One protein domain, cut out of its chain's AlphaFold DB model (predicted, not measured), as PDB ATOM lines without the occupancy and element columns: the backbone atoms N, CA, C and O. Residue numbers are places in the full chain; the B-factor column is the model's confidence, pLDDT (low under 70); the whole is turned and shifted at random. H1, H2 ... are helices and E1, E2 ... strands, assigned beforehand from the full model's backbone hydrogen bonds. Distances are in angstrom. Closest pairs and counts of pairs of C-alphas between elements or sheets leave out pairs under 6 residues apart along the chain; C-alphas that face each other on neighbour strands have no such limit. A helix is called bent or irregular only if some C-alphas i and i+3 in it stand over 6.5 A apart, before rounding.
ATOM      1  N   ARG A   5       8.379   9.375  53.354       90.12
ATOM      2  CA  ARG A   5       8.405   9.867  51.973       90.12
ATOM      3  C   ARG A   5       9.772  10.467  51.664       90.12
ATOM      4  O   ARG A   5      10.266  11.318  52.403       90.12
ATOM      5  N   ARG A   6      10.399  10.009  50.587       90.88
ATOM      6  CA  ARG A   6      11.666  10.526  50.051       90.88
ATOM      7  C   ARG A   6      11.551  10.666  48.540       90.88
ATOM      8  O   ARG A   6      10.653  10.101  47.930       90.88
ATOM      9  N   TYR A   7      12.477  11.399  47.938       91.00
ATOM     10  CA  TYR A   7      12.517  11.585  46.494       91.00
ATOM     11  C   TYR A   7      13.871  11.139  45.961       91.00
ATOM     12  O   TYR A   7      14.913  11.570  46.455       91.00
ATOM     13  N   LEU A   8      13.848  10.250  44.970       90.19
ATOM     14  CA  LEU A   8      15.034   9.755  44.286       90.19
ATOM     15  C   LEU A   8      15.135  10.433  42.923       90.19
ATOM     16  O   LEU A   8      14.254  10.281  42.080       90.19
ATOM     17  N   ARG A   9      16.211  11.187  42.691       89.94
ATOM     18  CA  ARG A   9      16.476  11.802  41.387       89.94
ATOM     19  C   ARG A   9      16.876  10.722  40.384       89.94
ATOM     20  O   ARG A   9      17.878  10.043  40.591       89.94
ATOM     21  N   VAL A  10      16.096  10.579  39.313       86.94
ATOM     22  CA  VAL A  10      16.349   9.603  38.237       86.94
ATOM     23  C   VAL A  10      16.943  10.297  37.011       86.94
ATOM     24  O   VAL A  10      17.859   9.767  36.391       86.94
ATOM     25  N   THR A  11      16.467  11.503  36.684       87.25
ATOM     26  CA  THR A  11      16.992  12.324  35.578       87.25
ATOM     27  C   THR A  11      17.265  13.760  36.043       87.25
ATOM     28  O   THR A  11      17.110  14.095  37.221       87.25
ATOM     29  N   ARG A  12      17.681  14.646  35.124       87.06
ATOM     30  CA  ARG A  12      17.951  16.056  35.446       87.06
ATOM     31  C   ARG A  12      16.732  16.762  36.045       87.06
ATOM     32  O   ARG A  12      16.914  17.460  37.032       87.06
ATOM     33  N   TYR A  13      15.537  16.527  35.510       87.69
ATOM     34  CA  TYR A  13      14.304  17.222  35.911       87.69
ATOM     35  C   TYR A  13      13.201  16.265  36.367       87.69
ATOM     36  O   TYR A  13      12.054  16.674  36.540       87.69
ATOM     37  N   THR A  14      13.518  14.981  36.544       88.31
ATOM     38  CA  THR A  14      12.548  13.974  36.977       88.31
ATOM     39  C   THR A  14      13.011  13.276  38.241       88.31
ATOM     40  O   THR A  14      14.132  12.758  38.338       88.31
ATOM     41  N   VAL A  15      12.099  13.229  39.201       91.06
ATOM     42  CA  VAL A  15      12.251  12.519  40.465       91.06
ATOM     43  C   VAL A  15      11.218  11.401  40.572       91.06
ATOM     44  O   VAL A  15      10.142  11.444  39.976       91.06
ATOM     45  N   LEU A  16      11.557  10.384  41.348       90.88
ATOM     46  CA  LEU A  16      10.681   9.284  41.707       90.88
ATOM     47  C   LEU A  16      10.328   9.416  43.188       90.88
ATOM     48  O   LEU A  16      11.222   9.560  44.025       90.88
ATOM     49  N   GLU A  17       9.037   9.389  43.514       91.00
ATOM     50  CA  GLU A  17       8.591   9.323  44.906       91.00
ATOM     51  C   GLU A  17       8.955   7.948  45.470       91.00
ATOM     52  O   GLU A  17       8.666   6.923  44.859       91.00
ATOM     53  N   VAL A  18       9.589   7.925  46.636       91.44
ATOM     54  CA  VAL A  18       9.975   6.712  47.351       91.44
ATOM     55  C   VAL A  18       9.217   6.669  48.669       91.44
ATOM     56  O   VAL A  18       9.374   7.557  49.512       91.44
ATOM     57  N   ARG A  19       8.408   5.627  48.865       91.50
ATOM     58  CA  ARG A  19       7.702   5.360  50.122       91.50
ATOM     59  C   ARG A  19       8.364   4.207  50.844       91.50
ATOM     60  O   ARG A  19       8.376   3.082  50.352       91.50
ATOM     61  N   ILE A  20       8.902   4.501  52.018       92.38
ATOM     62  CA  ILE A  20       9.642   3.542  52.824       92.38
ATOM     63  C   ILE A  20       8.765   3.081  53.984       92.38
ATOM     64  O   ILE A  20       8.352   3.882  54.826       92.38
ATOM     65  N   HIS A  21       8.519   1.780  54.019       91.44
ATOM     66  CA  HIS A  21       7.838   1.061  55.082       91.44
ATOM     67  C   HIS A  21       8.883   0.269  55.855       91.44
ATOM     68  O   HIS A  21       9.699  -0.427  55.253       91.44
ATOM     69  N   LEU A  22       8.870   0.382  57.177       89.38
ATOM     70  CA  LEU A  22       9.672  -0.470  58.048       89.38
ATOM     71  C   LEU A  22       8.749  -1.530  58.644       89.38
ATOM     72  O   LEU A  22       7.634  -1.189  59.042       89.38
ATOM     73  N   ASP A  23       9.220  -2.776  58.714       85.88
ATOM     74  CA  ASP A  23       8.522  -3.862  59.427       85.88
ATOM     75  C   ASP A  23       8.381  -3.491  60.917       85.88
ATOM     76  O   ASP A  23       7.281  -3.498  61.465       85.88
ATOM     77  N   ASP A  24       9.476  -3.010  61.522       84.50
ATOM     78  CA  ASP A  24       9.508  -2.521  62.901       84.50
ATOM     79  C   ASP A  24       9.736  -0.998  62.968       84.50
ATOM     80  O   ASP A  24      10.820  -0.505  62.621       84.50
ATOM     81  N   PRO A  25       8.779  -0.210  63.493       79.69
ATOM     82  CA  PRO A  25       8.918   1.244  63.585       79.69
ATOM     83  C   PRO A  25      10.015   1.688  64.569       79.69
ATOM     84  O   PRO A  25      10.537   2.791  64.449       79.69
ATOM     85  N   GLY A  26      10.438   0.838  65.513       80.62
ATOM     86  CA  GLY A  26      11.549   1.145  66.427       80.62
ATOM     87  C   GLY A  26      12.917   1.257  65.733       80.62
ATOM     88  O   GLY A  26      13.861   1.809  66.294       80.62
ATOM     89  N   GLN A  27      13.037   0.773  64.494       83.69
ATOM     90  CA  GLN A  27      14.301   0.719  63.754       83.69
ATOM     91  C   GLN A  27      14.551   1.955  62.870       83.69
ATOM     92  O   GLN A  27      15.570   2.020  62.179       83.69
ATOM     93  N   ILE A  28      13.685   2.978  62.918       85.75
ATOM     94  CA  ILE A  28      13.867   4.242  62.171       85.75
ATOM     95  C   ILE A  28      15.208   4.899  62.513       85.75
ATOM     96  O   ILE A  28      15.885   5.419  61.627       85.75
ATOM     97  N   ALA A  29      15.608   4.845  63.786       85.12
ATOM     98  CA  ALA A  29      16.863   5.424  64.253       85.12
ATOM     99  C   ALA A  29      18.087   4.767  63.599       85.12
ATOM    100  O   ALA A  29      19.065   5.454  63.342       85.12
ATOM    101  N   TRP A  30      18.026   3.466  63.297       88.06
ATOM    102  CA  TRP A  30      19.070   2.756  62.551       88.06
ATOM    103  C   TRP A  30      19.047   3.124  61.061       88.06
ATOM    104  O   TRP A  30      20.099   3.337  60.463       88.06
ATOM    105  N   LEU A  31      17.856   3.293  60.474       86.69
ATOM    106  CA  LEU A  31      17.713   3.654  59.063       86.69
ATOM    107  C   LEU A  31      18.218   5.076  58.755       86.69
ATOM    108  O   LEU A  31      18.857   5.294  57.724       86.69
ATOM    109  N   LEU A  32      17.912   6.041  59.629       85.62
ATOM    110  CA  LEU A  32      18.164   7.474  59.425       85.62
ATOM    111  C   LEU A  32      19.379   8.019  60.195       85.62
ATOM    112  O   LEU A  32      19.595   9.231  60.197       85.62
ATOM    113  N   ARG A  33      20.163   7.164  60.865       82.44
ATOM    114  CA  ARG A  33      21.299   7.606  61.689       82.44
ATOM    115  C   ARG A  33      22.342   8.350  60.852       82.44
ATOM    116  O   ARG A  33      22.722   7.882  59.786       82.44
ATOM    117  N   GLY A  34      22.871   9.459  61.372       74.38
ATOM    118  CA  GLY A  34      23.911  10.239  60.686       74.38
ATOM    119  C   GLY A  34      25.290   9.565  60.625       74.38
ATOM    120  O   GLY A  34      26.036   9.812  59.687       74.38
ATOM    121  N   SER A  35      25.622   8.708  61.599       72.50
ATOM    122  CA  SER A  35      26.950   8.070  61.694       72.50
ATOM    123  C   SER A  35      27.133   6.872  60.758       72.50
ATOM    124  O   SER A  35      28.233   6.657  60.268       72.50
ATOM    125  N   ASP A  36      26.077   6.090  60.538       74.31
ATOM    126  CA  ASP A  36      26.040   4.990  59.570       74.31
ATOM    127  C   ASP A  36      24.602   4.883  59.049       74.31
ATOM    128  O   ASP A  36      23.761   4.213  59.658       74.31
ATOM    129  N   PRO A  37      24.269   5.631  57.985       80.12
ATOM    130  CA  PRO A  37      22.930   5.606  57.432       80.12
ATOM    131  C   PRO A  37      22.730   4.302  56.659       80.12
ATOM    132  O   PRO A  37      23.105   4.197  55.489       80.12
ATOM    133  N   ALA A  38      22.047   3.327  57.261       86.19
ATOM    134  CA  ALA A  38      21.650   2.107  56.559       86.19
ATOM    135  C   ALA A  38      20.831   2.411  55.291       86.19
ATOM    136  O   ALA A  38      20.964   1.720  54.283       86.19
ATOM    137  N   LEU A  39      20.062   3.511  55.284       88.69
ATOM    138  CA  LEU A  39      19.340   3.973  54.097       88.69
ATOM    139  C   LEU A  39      20.264   4.199  52.896       88.69
ATOM    140  O   LEU A  39      19.883   3.888  51.772       88.69
ATOM    141  N   ARG A  40      21.476   4.724  53.107       89.25
ATOM    142  CA  ARG A  40      22.431   4.953  52.018       89.25
ATOM    143  C   ARG A  40      22.831   3.633  51.367       89.25
ATOM    144  O   ARG A  40      22.766   3.528  50.147       89.25
ATOM    145  N   ARG A  41      23.167   2.636  52.188       89.12
ATOM    146  CA  ARG A  41      23.556   1.288  51.747       89.12
ATOM    147  C   ARG A  41      22.418   0.605  50.990       89.12
ATOM    148  O   ARG A  41      22.611   0.138  49.876       89.12
ATOM    149  N   ILE A  42      21.205   0.678  51.536       91.00
ATOM    150  CA  ILE A  42      19.983   0.164  50.906       91.00
ATOM    151  C   ILE A  42      19.744   0.806  49.535       91.00
ATOM    152  O   ILE A  42      19.504   0.108  48.551       91.00
ATOM    153  N   ILE A  43      19.821   2.137  49.445       89.94
ATOM    154  CA  ILE A  43      19.607   2.852  48.183       89.94
ATOM    155  C   ILE A  43      20.704   2.528  47.169       89.94
ATOM    156  O   ILE A  43      20.386   2.389  45.992       89.94
ATOM    157  N   ASP A  44      21.960   2.381  47.589       90.25
ATOM    158  CA  ASP A  44      23.054   2.010  46.687       90.25
ATOM    159  C   ASP A  44      22.859   0.588  46.118       90.25
ATOM    160  O   ASP A  44      23.041   0.399  44.915       90.25
ATOM    161  N   SER A  45      22.364  -0.369  46.915       88.88
ATOM    162  CA  SER A  45      22.020  -1.722  46.443       88.88
ATOM    163  C   SER A  45      20.802  -1.759  45.514       88.88
ATOM    164  O   SER A  45      20.731  -2.587  44.609       88.88
ATOM    165  N   ILE A  46      19.828  -0.867  45.714       89.31
ATOM    166  CA  ILE A  46      18.576  -0.852  44.940       89.31
ATOM    167  C   ILE A  46      18.703  -0.021  43.665       89.31
ATOM    168  O   ILE A  46      18.081  -0.364  42.662       89.31
ATOM    169  N   ARG A  47      19.520   1.042  43.659       87.75
ATOM    170  CA  ARG A  47      19.731   1.940  42.511       87.75
ATOM    171  C   ARG A  47      19.921   1.209  41.171       87.75
ATOM    172  O   ARG A  47      19.229   1.605  40.231       87.75
ATOM    173  N   PRO A  48      20.770   0.166  41.041       87.75
ATOM    174  CA  PRO A  48      20.925  -0.541  39.766       87.75
ATOM    175  C   PRO A  48      19.655  -1.274  39.312       87.75
ATOM    176  O   PRO A  48      19.450  -1.432  38.114       87.75
ATOM    177  N   LEU A  49      18.777  -1.672  40.236       84.19
ATOM    178  CA  LEU A  49      17.530  -2.384  39.942       84.19
ATOM    179  C   LEU A  49      16.372  -1.440  39.589       84.19
ATOM    180  O   LEU A  49      15.429  -1.847  38.915       84.19
ATOM    181  N   VAL A  50      16.430  -0.168  40.002       83.75
ATOM    182  CA  VAL A  50      15.334   0.794  39.778       83.75
ATOM    183  C   VAL A  50      15.110   1.071  38.293       83.75
ATOM    184  O   VAL A  50      13.965   1.104  37.852       83.75
ATOM    185  N   LEU A  51      16.172   1.276  37.508       82.81
ATOM    186  CA  LEU A  51      16.033   1.604  36.084       82.81
ATOM    187  C   LEU A  51      15.479   0.430  35.258       82.81
ATOM    188  O   LEU A  51      14.526   0.663  34.511       82.81
ATOM    189  N   PRO A  52      16.000  -0.809  35.386       84.12
ATOM    190  CA  PRO A  52      15.399  -1.978  34.746       84.12
ATOM    191  C   PRO A  52      13.935  -2.173  35.145       84.12
ATOM    192  O   PRO A  52      13.083  -2.257  34.263       84.12
ATOM    193  N   LYS A  53      13.613  -2.107  36.445       80.06
ATOM    194  CA  LYS A  53      12.227  -2.198  36.931       80.06
ATOM    195  C   LYS A  53      11.317  -1.135  36.334       80.06
ATOM    196  O   LYS A  53      10.185  -1.424  35.965       80.06
ATOM    197  N   LEU A  54      11.783   0.113  36.256       79.69
ATOM    198  CA  LEU A  54      11.007   1.206  35.669       79.69
ATOM    199  C   LEU A  54      10.725   0.961  34.184       79.69
ATOM    200  O   LEU A  54       9.632   1.292  33.725       79.69
ATOM    201  N   ARG A  55      11.691   0.399  33.444       80.62
ATOM    202  CA  ARG A  55      11.539   0.053  32.023       80.62
ATOM    203  C   ARG A  55      10.542  -1.082  31.838       80.62
ATOM    204  O   ARG A  55       9.577  -0.904  31.101       80.62
ATOM    205  N   GLU A  56      10.721  -2.176  32.570       82.94
ATOM    206  CA  GLU A  56       9.834  -3.337  32.511       82.94
ATOM    207  C   GLU A  56       8.399  -2.964  32.896       82.94
ATOM    208  O   GLU A  56       7.460  -3.266  32.163       82.94
ATOM    209  N   GLU A  57       8.200  -2.215  33.984       76.38
ATOM    210  CA  GLU A  57       6.867  -1.746  34.376       76.38
ATOM    211  C   GLU A  57       6.272  -0.757  33.359       76.38
ATOM    212  O   GLU A  57       5.055  -0.631  33.231       76.38
ATOM    213  N   ASN A  58       7.085   0.004  32.619       78.44
ATOM    214  CA  ASN A  58       6.588   0.895  31.560       78.44
ATOM    215  C   ASN A  58       6.113   0.104  30.332       78.44
ATOM    216  O   ASN A  58       5.031   0.356  29.801       78.44
ATOM    217  N   GLU A  59       6.876  -0.905  29.916       79.88
ATOM    218  CA  GLU A  59       6.459  -1.860  28.884       79.88
ATOM    219  C   GLU A  59       5.245  -2.674  29.347       79.88
ATOM    220  O   GLU A  59       4.338  -2.975  28.559       79.88
ATOM    221  N   ARG A  60       5.154  -2.960  30.654       72.50
ATOM    222  CA  ARG A  60       3.989  -3.604  31.246       72.50
ATOM    223  C   ARG A  60       2.756  -2.699  31.248       72.50
ATOM    224  O   ARG A  60       1.712  -3.127  30.778       72.50
ATOM    225  N   ALA A  61       2.841  -1.428  31.599       67.81
ATOM    226  CA  ALA A  61       1.660  -0.559  31.522       67.81
ATOM    227  C   ALA A  61       1.105  -0.375  30.095       67.81
ATOM    228  O   ALA A  61      -0.093  -0.177  29.928       67.81
ATOM    229  N   LYS A  62       1.933  -0.506  29.050       66.19
ATOM    230  CA  LYS A  62       1.503  -0.312  27.651       66.19
ATOM    231  C   LYS A  62       0.712  -1.469  27.024       66.19
ATOM    232  O   LYS A  62       0.224  -1.323  25.910       66.19
ATOM    233  N   GLY A  63       0.588  -2.622  27.685       60.62
ATOM    234  CA  GLY A  63      -0.118  -3.782  27.109       60.62
ATOM    235  C   GLY A  63      -1.398  -4.117  27.860       60.62
ATOM    236  O   GLY A  63      -1.497  -3.913  29.060       60.62
ATOM    237  N   LYS A  64      -2.380  -4.647  27.135       55.34
ATOM    238  CA  LYS A  64      -3.794  -4.681  27.538       55.34
ATOM    239  C   LYS A  64      -4.224  -5.908  28.374       55.34
ATOM    240  O   LYS A  64      -5.395  -6.261  28.332       55.34
ATOM    241  N   SER A  65      -3.335  -6.606  29.095       54.69
ATOM    242  CA  SER A  65      -3.694  -7.877  29.773       54.69
ATOM    243  C   SER A  65      -3.833  -7.784  31.304       54.69
ATOM    244  O   SER A  65      -3.160  -7.004  31.968       54.69
ATOM    245  N   ALA A  66      -4.712  -8.603  31.898       51.28
ATOM    246  CA  ALA A  66      -5.051  -8.576  33.331       51.28
ATOM    247  C   ALA A  66      -3.967  -9.169  34.263       51.28
ATOM    248  O   ALA A  66      -3.791  -8.685  35.381       51.28
ATOM    249  N   ALA A  67      -3.158 -10.128  33.787       52.62
ATOM    250  CA  ALA A  67      -1.964 -10.631  34.493       52.62
ATOM    251  C   ALA A  67      -0.870  -9.551  34.673       52.62
ATOM    252  O   ALA A  67       0.117  -9.746  35.386       52.62
ATOM    253  N   LYS A  68      -1.068  -8.392  34.029       55.31
ATOM    254  CA  LYS A  68      -0.215  -7.205  34.058       55.31
ATOM    255  C   LYS A  68      -0.425  -6.317  35.294       55.31
ATOM    256  O   LYS A  68       0.453  -5.530  35.622       55.31
ATOM    257  N   LYS A  69      -1.553  -6.490  36.008       54.78
ATOM    258  CA  LYS A  69      -1.956  -5.684  37.182       54.78
ATOM    259  C   LYS A  69      -1.188  -5.998  38.471       54.78
ATOM    260  O   LYS A  69      -1.161  -5.169  39.374       54.78
ATOM    261  N   ARG A  70      -0.573  -7.181  38.587       58.06
ATOM    262  CA  ARG A  70       0.310  -7.508  39.718       58.06
ATOM    263  C   ARG A  70       1.713  -6.999  39.391       58.06
ATOM    264  O   ARG A  70       2.350  -7.530  38.480       58.06
ATOM    265  N   GLY A  71       2.141  -5.935  40.069       64.81
ATOM    266  CA  GLY A  71       3.471  -5.349  39.894       64.81
ATOM    267  C   GLY A  71       4.584  -6.330  40.270       64.81
ATOM    268  O   GLY A  71       4.398  -7.194  41.133       64.81
ATOM    269  N   VAL A  72       5.740  -6.210  39.616       74.06
ATOM    270  CA  VAL A  72       6.897  -7.086  39.866       74.06
ATOM    271  C   VAL A  72       7.549  -6.740  41.211       74.06
ATOM    272  O   VAL A  72       8.041  -5.625  41.428       74.06
ATOM    273  N   LYS A  73       7.548  -7.712  42.133       80.88
ATOM    274  CA  LYS A  73       8.231  -7.630  43.429       80.88
ATOM    275  C   LYS A  73       9.646  -8.178  43.273       80.88
ATOM    276  O   LYS A  73       9.796  -9.375  43.059       80.88
ATOM    277  N   ASP A  74      10.648  -7.331  43.503       84.88
ATOM    278  CA  ASP A  74      12.028  -7.811  43.643       84.88
ATOM    279  C   ASP A  74      12.436  -7.730  45.102       84.88
ATOM    280  O   ASP A  74      12.136  -6.749  45.784       84.88
ATOM    281  N   THR A  75      13.125  -8.759  45.574       88.19
ATOM    282  CA  THR A  75      13.623  -8.832  46.945       88.19
ATOM    283  C   THR A  75      15.141  -8.833  46.906       88.19
ATOM    284  O   THR A  75      15.749  -9.678  46.253       88.19
ATOM    285  N   VAL A  76      15.750  -7.891  47.616       88.00
ATOM    286  CA  VAL A  76      17.196  -7.808  47.818       88.00
ATOM    287  C   VAL A  76      17.482  -8.190  49.259       88.00
ATOM    288  O   VAL A  76      16.971  -7.560  50.183       88.00
ATOM    289  N   ILE A  77      18.299  -9.220  49.451       90.81
ATOM    290  CA  ILE A  77      18.752  -9.661  50.769       90.81
ATOM    291  C   ILE A  77      20.236  -9.322  50.876       90.81
ATOM    292  O   ILE A  77      21.016  -9.669  49.991       90.81
ATOM    293  N   GLN A  78      20.607  -8.628  51.943       87.75
ATOM    294  CA  GLN A  78      21.985  -8.386  52.356       87.75
ATOM    295  C   GLN A  78      22.171  -8.798  53.819       87.75
ATOM    296  O   GLN A  78      21.218  -9.197  54.492       87.75
ATOM    297  N   ASP A  79      23.405  -8.697  54.305       83.56
ATOM    298  CA  ASP A  79      23.786  -9.137  55.651       83.56
ATOM    299  C   ASP A  79      22.998  -8.396  56.746       83.56
ATOM    300  O   ASP A  79      22.476  -9.017  57.674       83.56
ATOM    301  N   ASP A  80      22.807  -7.085  56.567       86.75
ATOM    302  CA  ASP A  80      22.198  -6.198  57.568       86.75
ATOM    303  C   ASP A  80      20.711  -5.907  57.323       86.75
ATOM    304  O   ASP A  80      20.036  -5.306  58.167       86.75
ATOM    305  N   PHE A  81      20.180  -6.262  56.150       90.75
ATOM    306  CA  PHE A  81      18.811  -5.921  55.775       90.75
ATOM    307  C   PHE A  81      18.232  -6.797  54.669       90.75
ATOM    308  O   PHE A  81      18.924  -7.345  53.821       90.75
ATOM    309  N   GLU A  82      16.911  -6.853  54.643       92.62
ATOM    310  CA  GLU A  82      16.109  -7.389  53.558       92.62
ATOM    311  C   GLU A  82      15.175  -6.286  53.068       92.62
ATOM    312  O   GLU A  82      14.467  -5.660  53.861       92.62
ATOM    313  N   VAL A  83      15.195  -6.019  51.762       92.50
ATOM    314  CA  VAL A  83      14.342  -5.003  51.147       92.50
ATOM    315  C   VAL A  83      13.522  -5.617  50.026       92.50
ATOM    316  O   VAL A  83      14.062  -6.133  49.051       92.50
ATOM    317  N   SER A  84      12.201  -5.508  50.139       91.25
ATOM    318  CA  SER A  84      11.283  -5.756  49.027       91.25
ATOM    319  C   SER A  84      10.992  -4.451  48.289       91.25
ATOM    320  O   SER A  84      10.652  -3.443  48.909       91.25
ATOM    321  N   VAL A  85      11.095  -4.484  46.964       91.44
ATOM    322  CA  VAL A  85      10.954  -3.338  46.064       91.44
ATOM    323  C   VAL A  85       9.851  -3.617  45.053       91.44
ATOM    324  O   VAL A  85       9.917  -4.595  44.303       91.44
ATOM    325  N   PHE A  86       8.868  -2.728  44.983       89.38
ATOM    326  CA  PHE A  86       7.797  -2.768  43.987       89.38
ATOM    327  C   PHE A  86       7.373  -1.350  43.599       89.38
ATOM    328  O   PHE A  86       7.626  -0.392  44.331       89.38
ATOM    329  N   LEU A  87       6.763  -1.210  42.424       88.94
ATOM    330  CA  LEU A  87       6.236   0.064  41.945       88.94
ATOM    331  C   LEU A  87       4.715   0.049  42.042       88.94
ATOM    332  O   LEU A  87       4.078  -0.961  41.747       88.94
ATOM    333  N   THR A  88       4.141   1.179  42.429       85.94
ATOM    334  CA  THR A  88       2.696   1.402  42.408       85.94
ATOM    335  C   THR A  88       2.365   2.655  41.615       85.94
ATOM    336  O   THR A  88       3.209   3.540  41.430       85.94
ATOM    337  N   ASP A  89       1.131   2.720  41.117       82.75
ATOM    338  CA  ASP A  89       0.645   3.914  40.439       82.75
ATOM    339  C   ASP A  89       0.460   5.057  41.448       82.75
ATOM    340  O   ASP A  89       0.014   4.839  42.583       82.75
ATOM    341  N   SER A  90       0.860   6.268  41.056       79.12
ATOM    342  CA  SER A  90       0.712   7.458  41.893       79.12
ATOM    343  C   SER A  90      -0.541   8.210  41.475       79.12
ATOM    344  O   SER A  90      -0.594   8.785  40.391       79.12
ATOM    345  N   SER A  91      -1.534   8.285  42.360       69.56
ATOM    346  CA  SER A  91      -2.717   9.122  42.124       69.56
ATOM    347  C   SER A  91      -2.418  10.625  42.227       69.56
ATOM    348  O   SER A  91      -3.229  11.450  41.819       69.56
ATOM    349  N   THR A  92      -1.249  11.009  42.755       72.62
ATOM    350  CA  THR A  92      -0.900  12.407  43.027       72.62
ATOM    351  C   THR A  92       0.101  12.956  42.015       72.62
ATOM    352  O   THR A  92       1.303  12.688  42.098       72.62
ATOM    353  N   ARG A  93      -0.367  13.814  41.104       70.94
ATOM    354  CA  ARG A  93       0.505  14.656  40.273       70.94
ATOM    355  C   ARG A  93       1.040  15.810  41.121       70.94
ATOM    356  O   ARG A  93       0.291  16.714  41.465       70.94
ATOM    357  N   HIS A  94       2.322  15.778  41.473       79.00
ATOM    358  CA  HIS A  94       2.979  16.883  42.173       79.00
ATOM    359  C   HIS A  94       4.368  17.168  41.584       79.00
ATOM    360  O   HIS A  94       4.943  16.336  40.878       79.00
ATOM    361  N   TYR A 189       7.672  11.182  38.227       83.88
ATOM    362  CA  TYR A 189       7.517  10.174  37.166       83.88
ATOM    363  C   TYR A 189       6.109   9.531  37.076       83.88
ATOM    364  O   TYR A 189       5.868   8.689  36.220       83.88
ATOM    365  N   GLY A 190       5.171   9.897  37.955       82.75
ATOM    366  CA  GLY A 190       3.804   9.358  37.975       82.75
ATOM    367  C   GLY A 190       3.679   7.977  38.622       82.75
ATOM    368  O   GLY A 190       2.587   7.438  38.704       82.75
ATOM    369  N   ARG A 191       4.776   7.413  39.133       85.69
ATOM    370  CA  ARG A 191       4.779   6.171  39.919       85.69
ATOM    371  C   ARG A 191       5.493   6.370  41.241       85.69
ATOM    372  O   ARG A 191       6.343   7.253  41.366       85.69
ATOM    373  N   VAL A 192       5.168   5.515  42.202       89.88
ATOM    374  CA  VAL A 192       5.801   5.482  43.518       89.88
ATOM    375  C   VAL A 192       6.634   4.212  43.649       89.88
ATOM    376  O   VAL A 192       6.152   3.110  43.395       89.88
ATOM    377  N   LEU A 193       7.892   4.363  44.057       91.38
ATOM    378  CA  LEU A 193       8.761   3.260  44.446       91.38
ATOM    379  C   LEU A 193       8.502   2.919  45.913       91.38
ATOM    380  O   LEU A 193       8.871   3.671  46.815       91.38
ATOM    381  N   CYS A 194       7.880   1.777  46.157       91.81
ATOM    382  CA  CYS A 194       7.619   1.291  47.499       91.81
ATOM    383  C   CYS A 194       8.756   0.374  47.949       91.81
ATOM    384  O   CYS A 194       9.076  -0.621  47.295       91.81
ATOM    385  N   LEU A 195       9.356   0.725  49.084       92.81
ATOM    386  CA  LEU A 195      10.381  -0.055  49.764       92.81
ATOM    387  C   LEU A 195       9.789  -0.598  51.061       92.81
ATOM    388  O   LEU A 195       9.279   0.178  51.869       92.81
ATOM    389  N   VAL A 196       9.871  -1.907  51.269       92.12
ATOM    390  CA  VAL A 196       9.586  -2.543  52.562       92.12
ATOM    391  C   VAL A 196      10.907  -3.052  53.107       92.12
ATOM    392  O   VAL A 196      11.507  -3.944  52.512       92.12
ATOM    393  N   ILE A 197      11.372  -2.441  54.192       92.12
ATOM    394  CA  ILE A 197      12.682  -2.680  54.791       92.12
ATOM    395  C   ILE A 197      12.508  -3.477  56.078       92.12
ATOM    396  O   ILE A 197      11.748  -3.092  56.970       92.12
ATOM    397  N   LYS A 198      13.288  -4.545  56.189       90.69
ATOM    398  CA  LYS A 198      13.447  -5.352  57.389       90.69
ATOM    399  C   LYS A 198      14.924  -5.396  57.766       90.69
ATOM    400  O   LYS A 198      15.756  -5.758  56.939       90.69
ATOM    401  N   ARG A 199      15.271  -5.017  58.995       89.12
ATOM    402  CA  ARG A 199      16.649  -5.128  59.496       89.12
ATOM    403  C   ARG A 199      16.995  -6.591  59.788       89.12
ATOM    404  O   ARG A 199      16.149  -7.342  60.271       89.12
ATOM    405  N   ARG A 200      18.240  -6.989  59.523       82.62
ATOM    406  CA  ARG A 200      18.804  -8.310  59.839       82.62
ATOM    407  C   ARG A 200      19.990  -8.141  60.814       82.62
ATOM    408  O   ARG A 200      20.794  -7.234  60.645       82.62
ATOM    409  N   GLY A 201      20.037  -8.971  61.870       70.00
ATOM    410  CA  GLY A 201      21.006  -8.934  62.996       70.00
ATOM    411  C   GLY A 201      20.537  -8.077  64.192       70.00
ATOM    412  O   GLY A 201      19.957  -7.014  63.988       70.00
ATOM    413  N   LEU A 202      20.694  -8.414  65.480       47.56
ATOM    414  CA  LEU A 202      21.418  -9.435  66.261       47.56
ATOM    415  C   LEU A 202      20.426 -10.503  66.784       47.56
ATOM    416  O   LEU A 202      19.261 -10.191  67.004       47.56
ATOM    417  N   ALA A 203      20.863 -11.751  66.961       52.84
ATOM    418  CA  ALA A 203      20.010 -12.897  67.288       52.84
ATOM    419  C   ALA A 203      19.095 -12.703  68.519       52.84
ATOM    420  O   ALA A 203      19.536 -12.883  69.646       52.84
ATOM    421  N   THR A 204      17.801 -12.466  68.284       42.25
ATOM    422  CA  THR A 204      16.688 -12.995  69.088       42.25
ATOM    423  C   THR A 204      15.466 -13.190  68.191       42.25
ATOM    424  O   THR A 204      15.162 -12.324  67.378       42.25
ATOM    425  N   SER A 205      14.776 -14.313  68.399       40.50
ATOM    426  CA  SER A 205      13.526 -14.786  67.779       40.50
ATOM    427  C   SER A 205      13.617 -15.422  66.385       40.50
ATOM    428  O   SER A 205      13.200 -14.874  65.364       40.50
ATOM    429  N   THR A 206      14.044 -16.683  66.383       48.34
ATOM    430  CA  THR A 206      13.300 -17.735  65.683       48.34
ATOM    431  C   THR A 206      11.825 -17.708  66.099       48.34
ATOM    432  O   THR A 206      11.544 -17.631  67.293       48.34
ATOM    433  N   VAL A 207      10.943 -17.858  65.104       45.94
ATOM    434  CA  VAL A 207       9.500 -18.189  65.126       45.94
ATOM    435  C   VAL A 207       8.646 -17.106  64.443       45.94
ATOM    436  O   VAL A 207       8.610 -15.957  64.857       45.94
TER     437      VAL A 207
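Overview. This is residues 5 to 94 and 189 to 207 of the 237 residues of an uncharacterized protein of Microthyrium microscopicum (UniProt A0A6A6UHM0). A strongly twisted wall of five strands, E1 to E5, has one long bent helix, H2, packed along one face in two arms, while short H1 sits near the ends of E2 and E5. It is an arrangement of two layers, helices on one face of a sheet: H1, H2a and H2b over the sheet E1 E2 E5 E4 E3; residues 62 to 67 stick out. The printed part has 109 residues, with two named helices and five named strands in the order E1 E2 H1 H2 E3 E4 E5, and the sheet is mixed. The class is mixed, helices and strands; the whole is only just compact, close to loose, with a radius of gyration of the C-alphas of 15.3 A and spans of 47 by 35 by 23 A.

Along the chain. E1, residues 5 to 9, begins with C-alpha 5 at (8.405, 9.867, 51.973). E2, residues 14 to 22, is 25.7 A long. H1, residues 25 to 31, is irregular: C-alphas 26 and 29 are 7.2 A apart. H2, residues 38 to 61, was assigned as one helix by its hydrogen bonds but is bent, with C-alphas 45 and 48 6.9 A apart. Its arms are H2a, residues 38 to 45, 10.8 A, and H2b, residues 48 to 61, 21.0 A. E3 is residues 74 to 77, and E4, residues 81 to 89, is 25.7 A long. E5, residues 189 to 199, is 28.6 A long and ends with C-alpha 199 at (16.649, -5.128, 59.496).

Arrangement. E1 and E3 are the edge strands. E1 and E2 form an antiparallel hairpin, with N 6 and O 18 2.9 A apart, within hydrogen-bond range. E2 and E5 are parallel, with N 193 and O 17 at 2.8 A. E5 and E4 are antiparallel, with N 84 and O 196 at 2.9 A. E3 and E4 form an antiparallel hairpin, with N 76 and O 83 at 2.8 A. H2b is on the sheet, over E5 and E4, at a height over the sheet of 8.7 A; its closest C-alphas to E4 are those of Glu 57 and Leu 87, 7.8 A. H2a is on the same face, at a steep tilt of 66 degrees to H2b. H1 and H2a touch only at the corner, and only just, with 3 pairs of C-alphas within 8 A; the closest are those of Leu 31 and Ala 38, 4.9 A. Every O i to N i+4 pair is within hydrogen-bond range in H2a, 9 of 10 in H2b and 1 of 3 in H1, where 2 of 4 O i to N i+3 pairs are.

Size, cuts and confidence. The C-alphas farthest apart are those of Ser 35 and Lys 64, 47.7 A. Residues 95 to 188 are not printed, and C-alphas 94 and 189 are 9.5 A apart across the cut. The link from H2 to E3 is long. The model's pLDDT is under 70 at residues 61 to 71, 91 and 202 to 207.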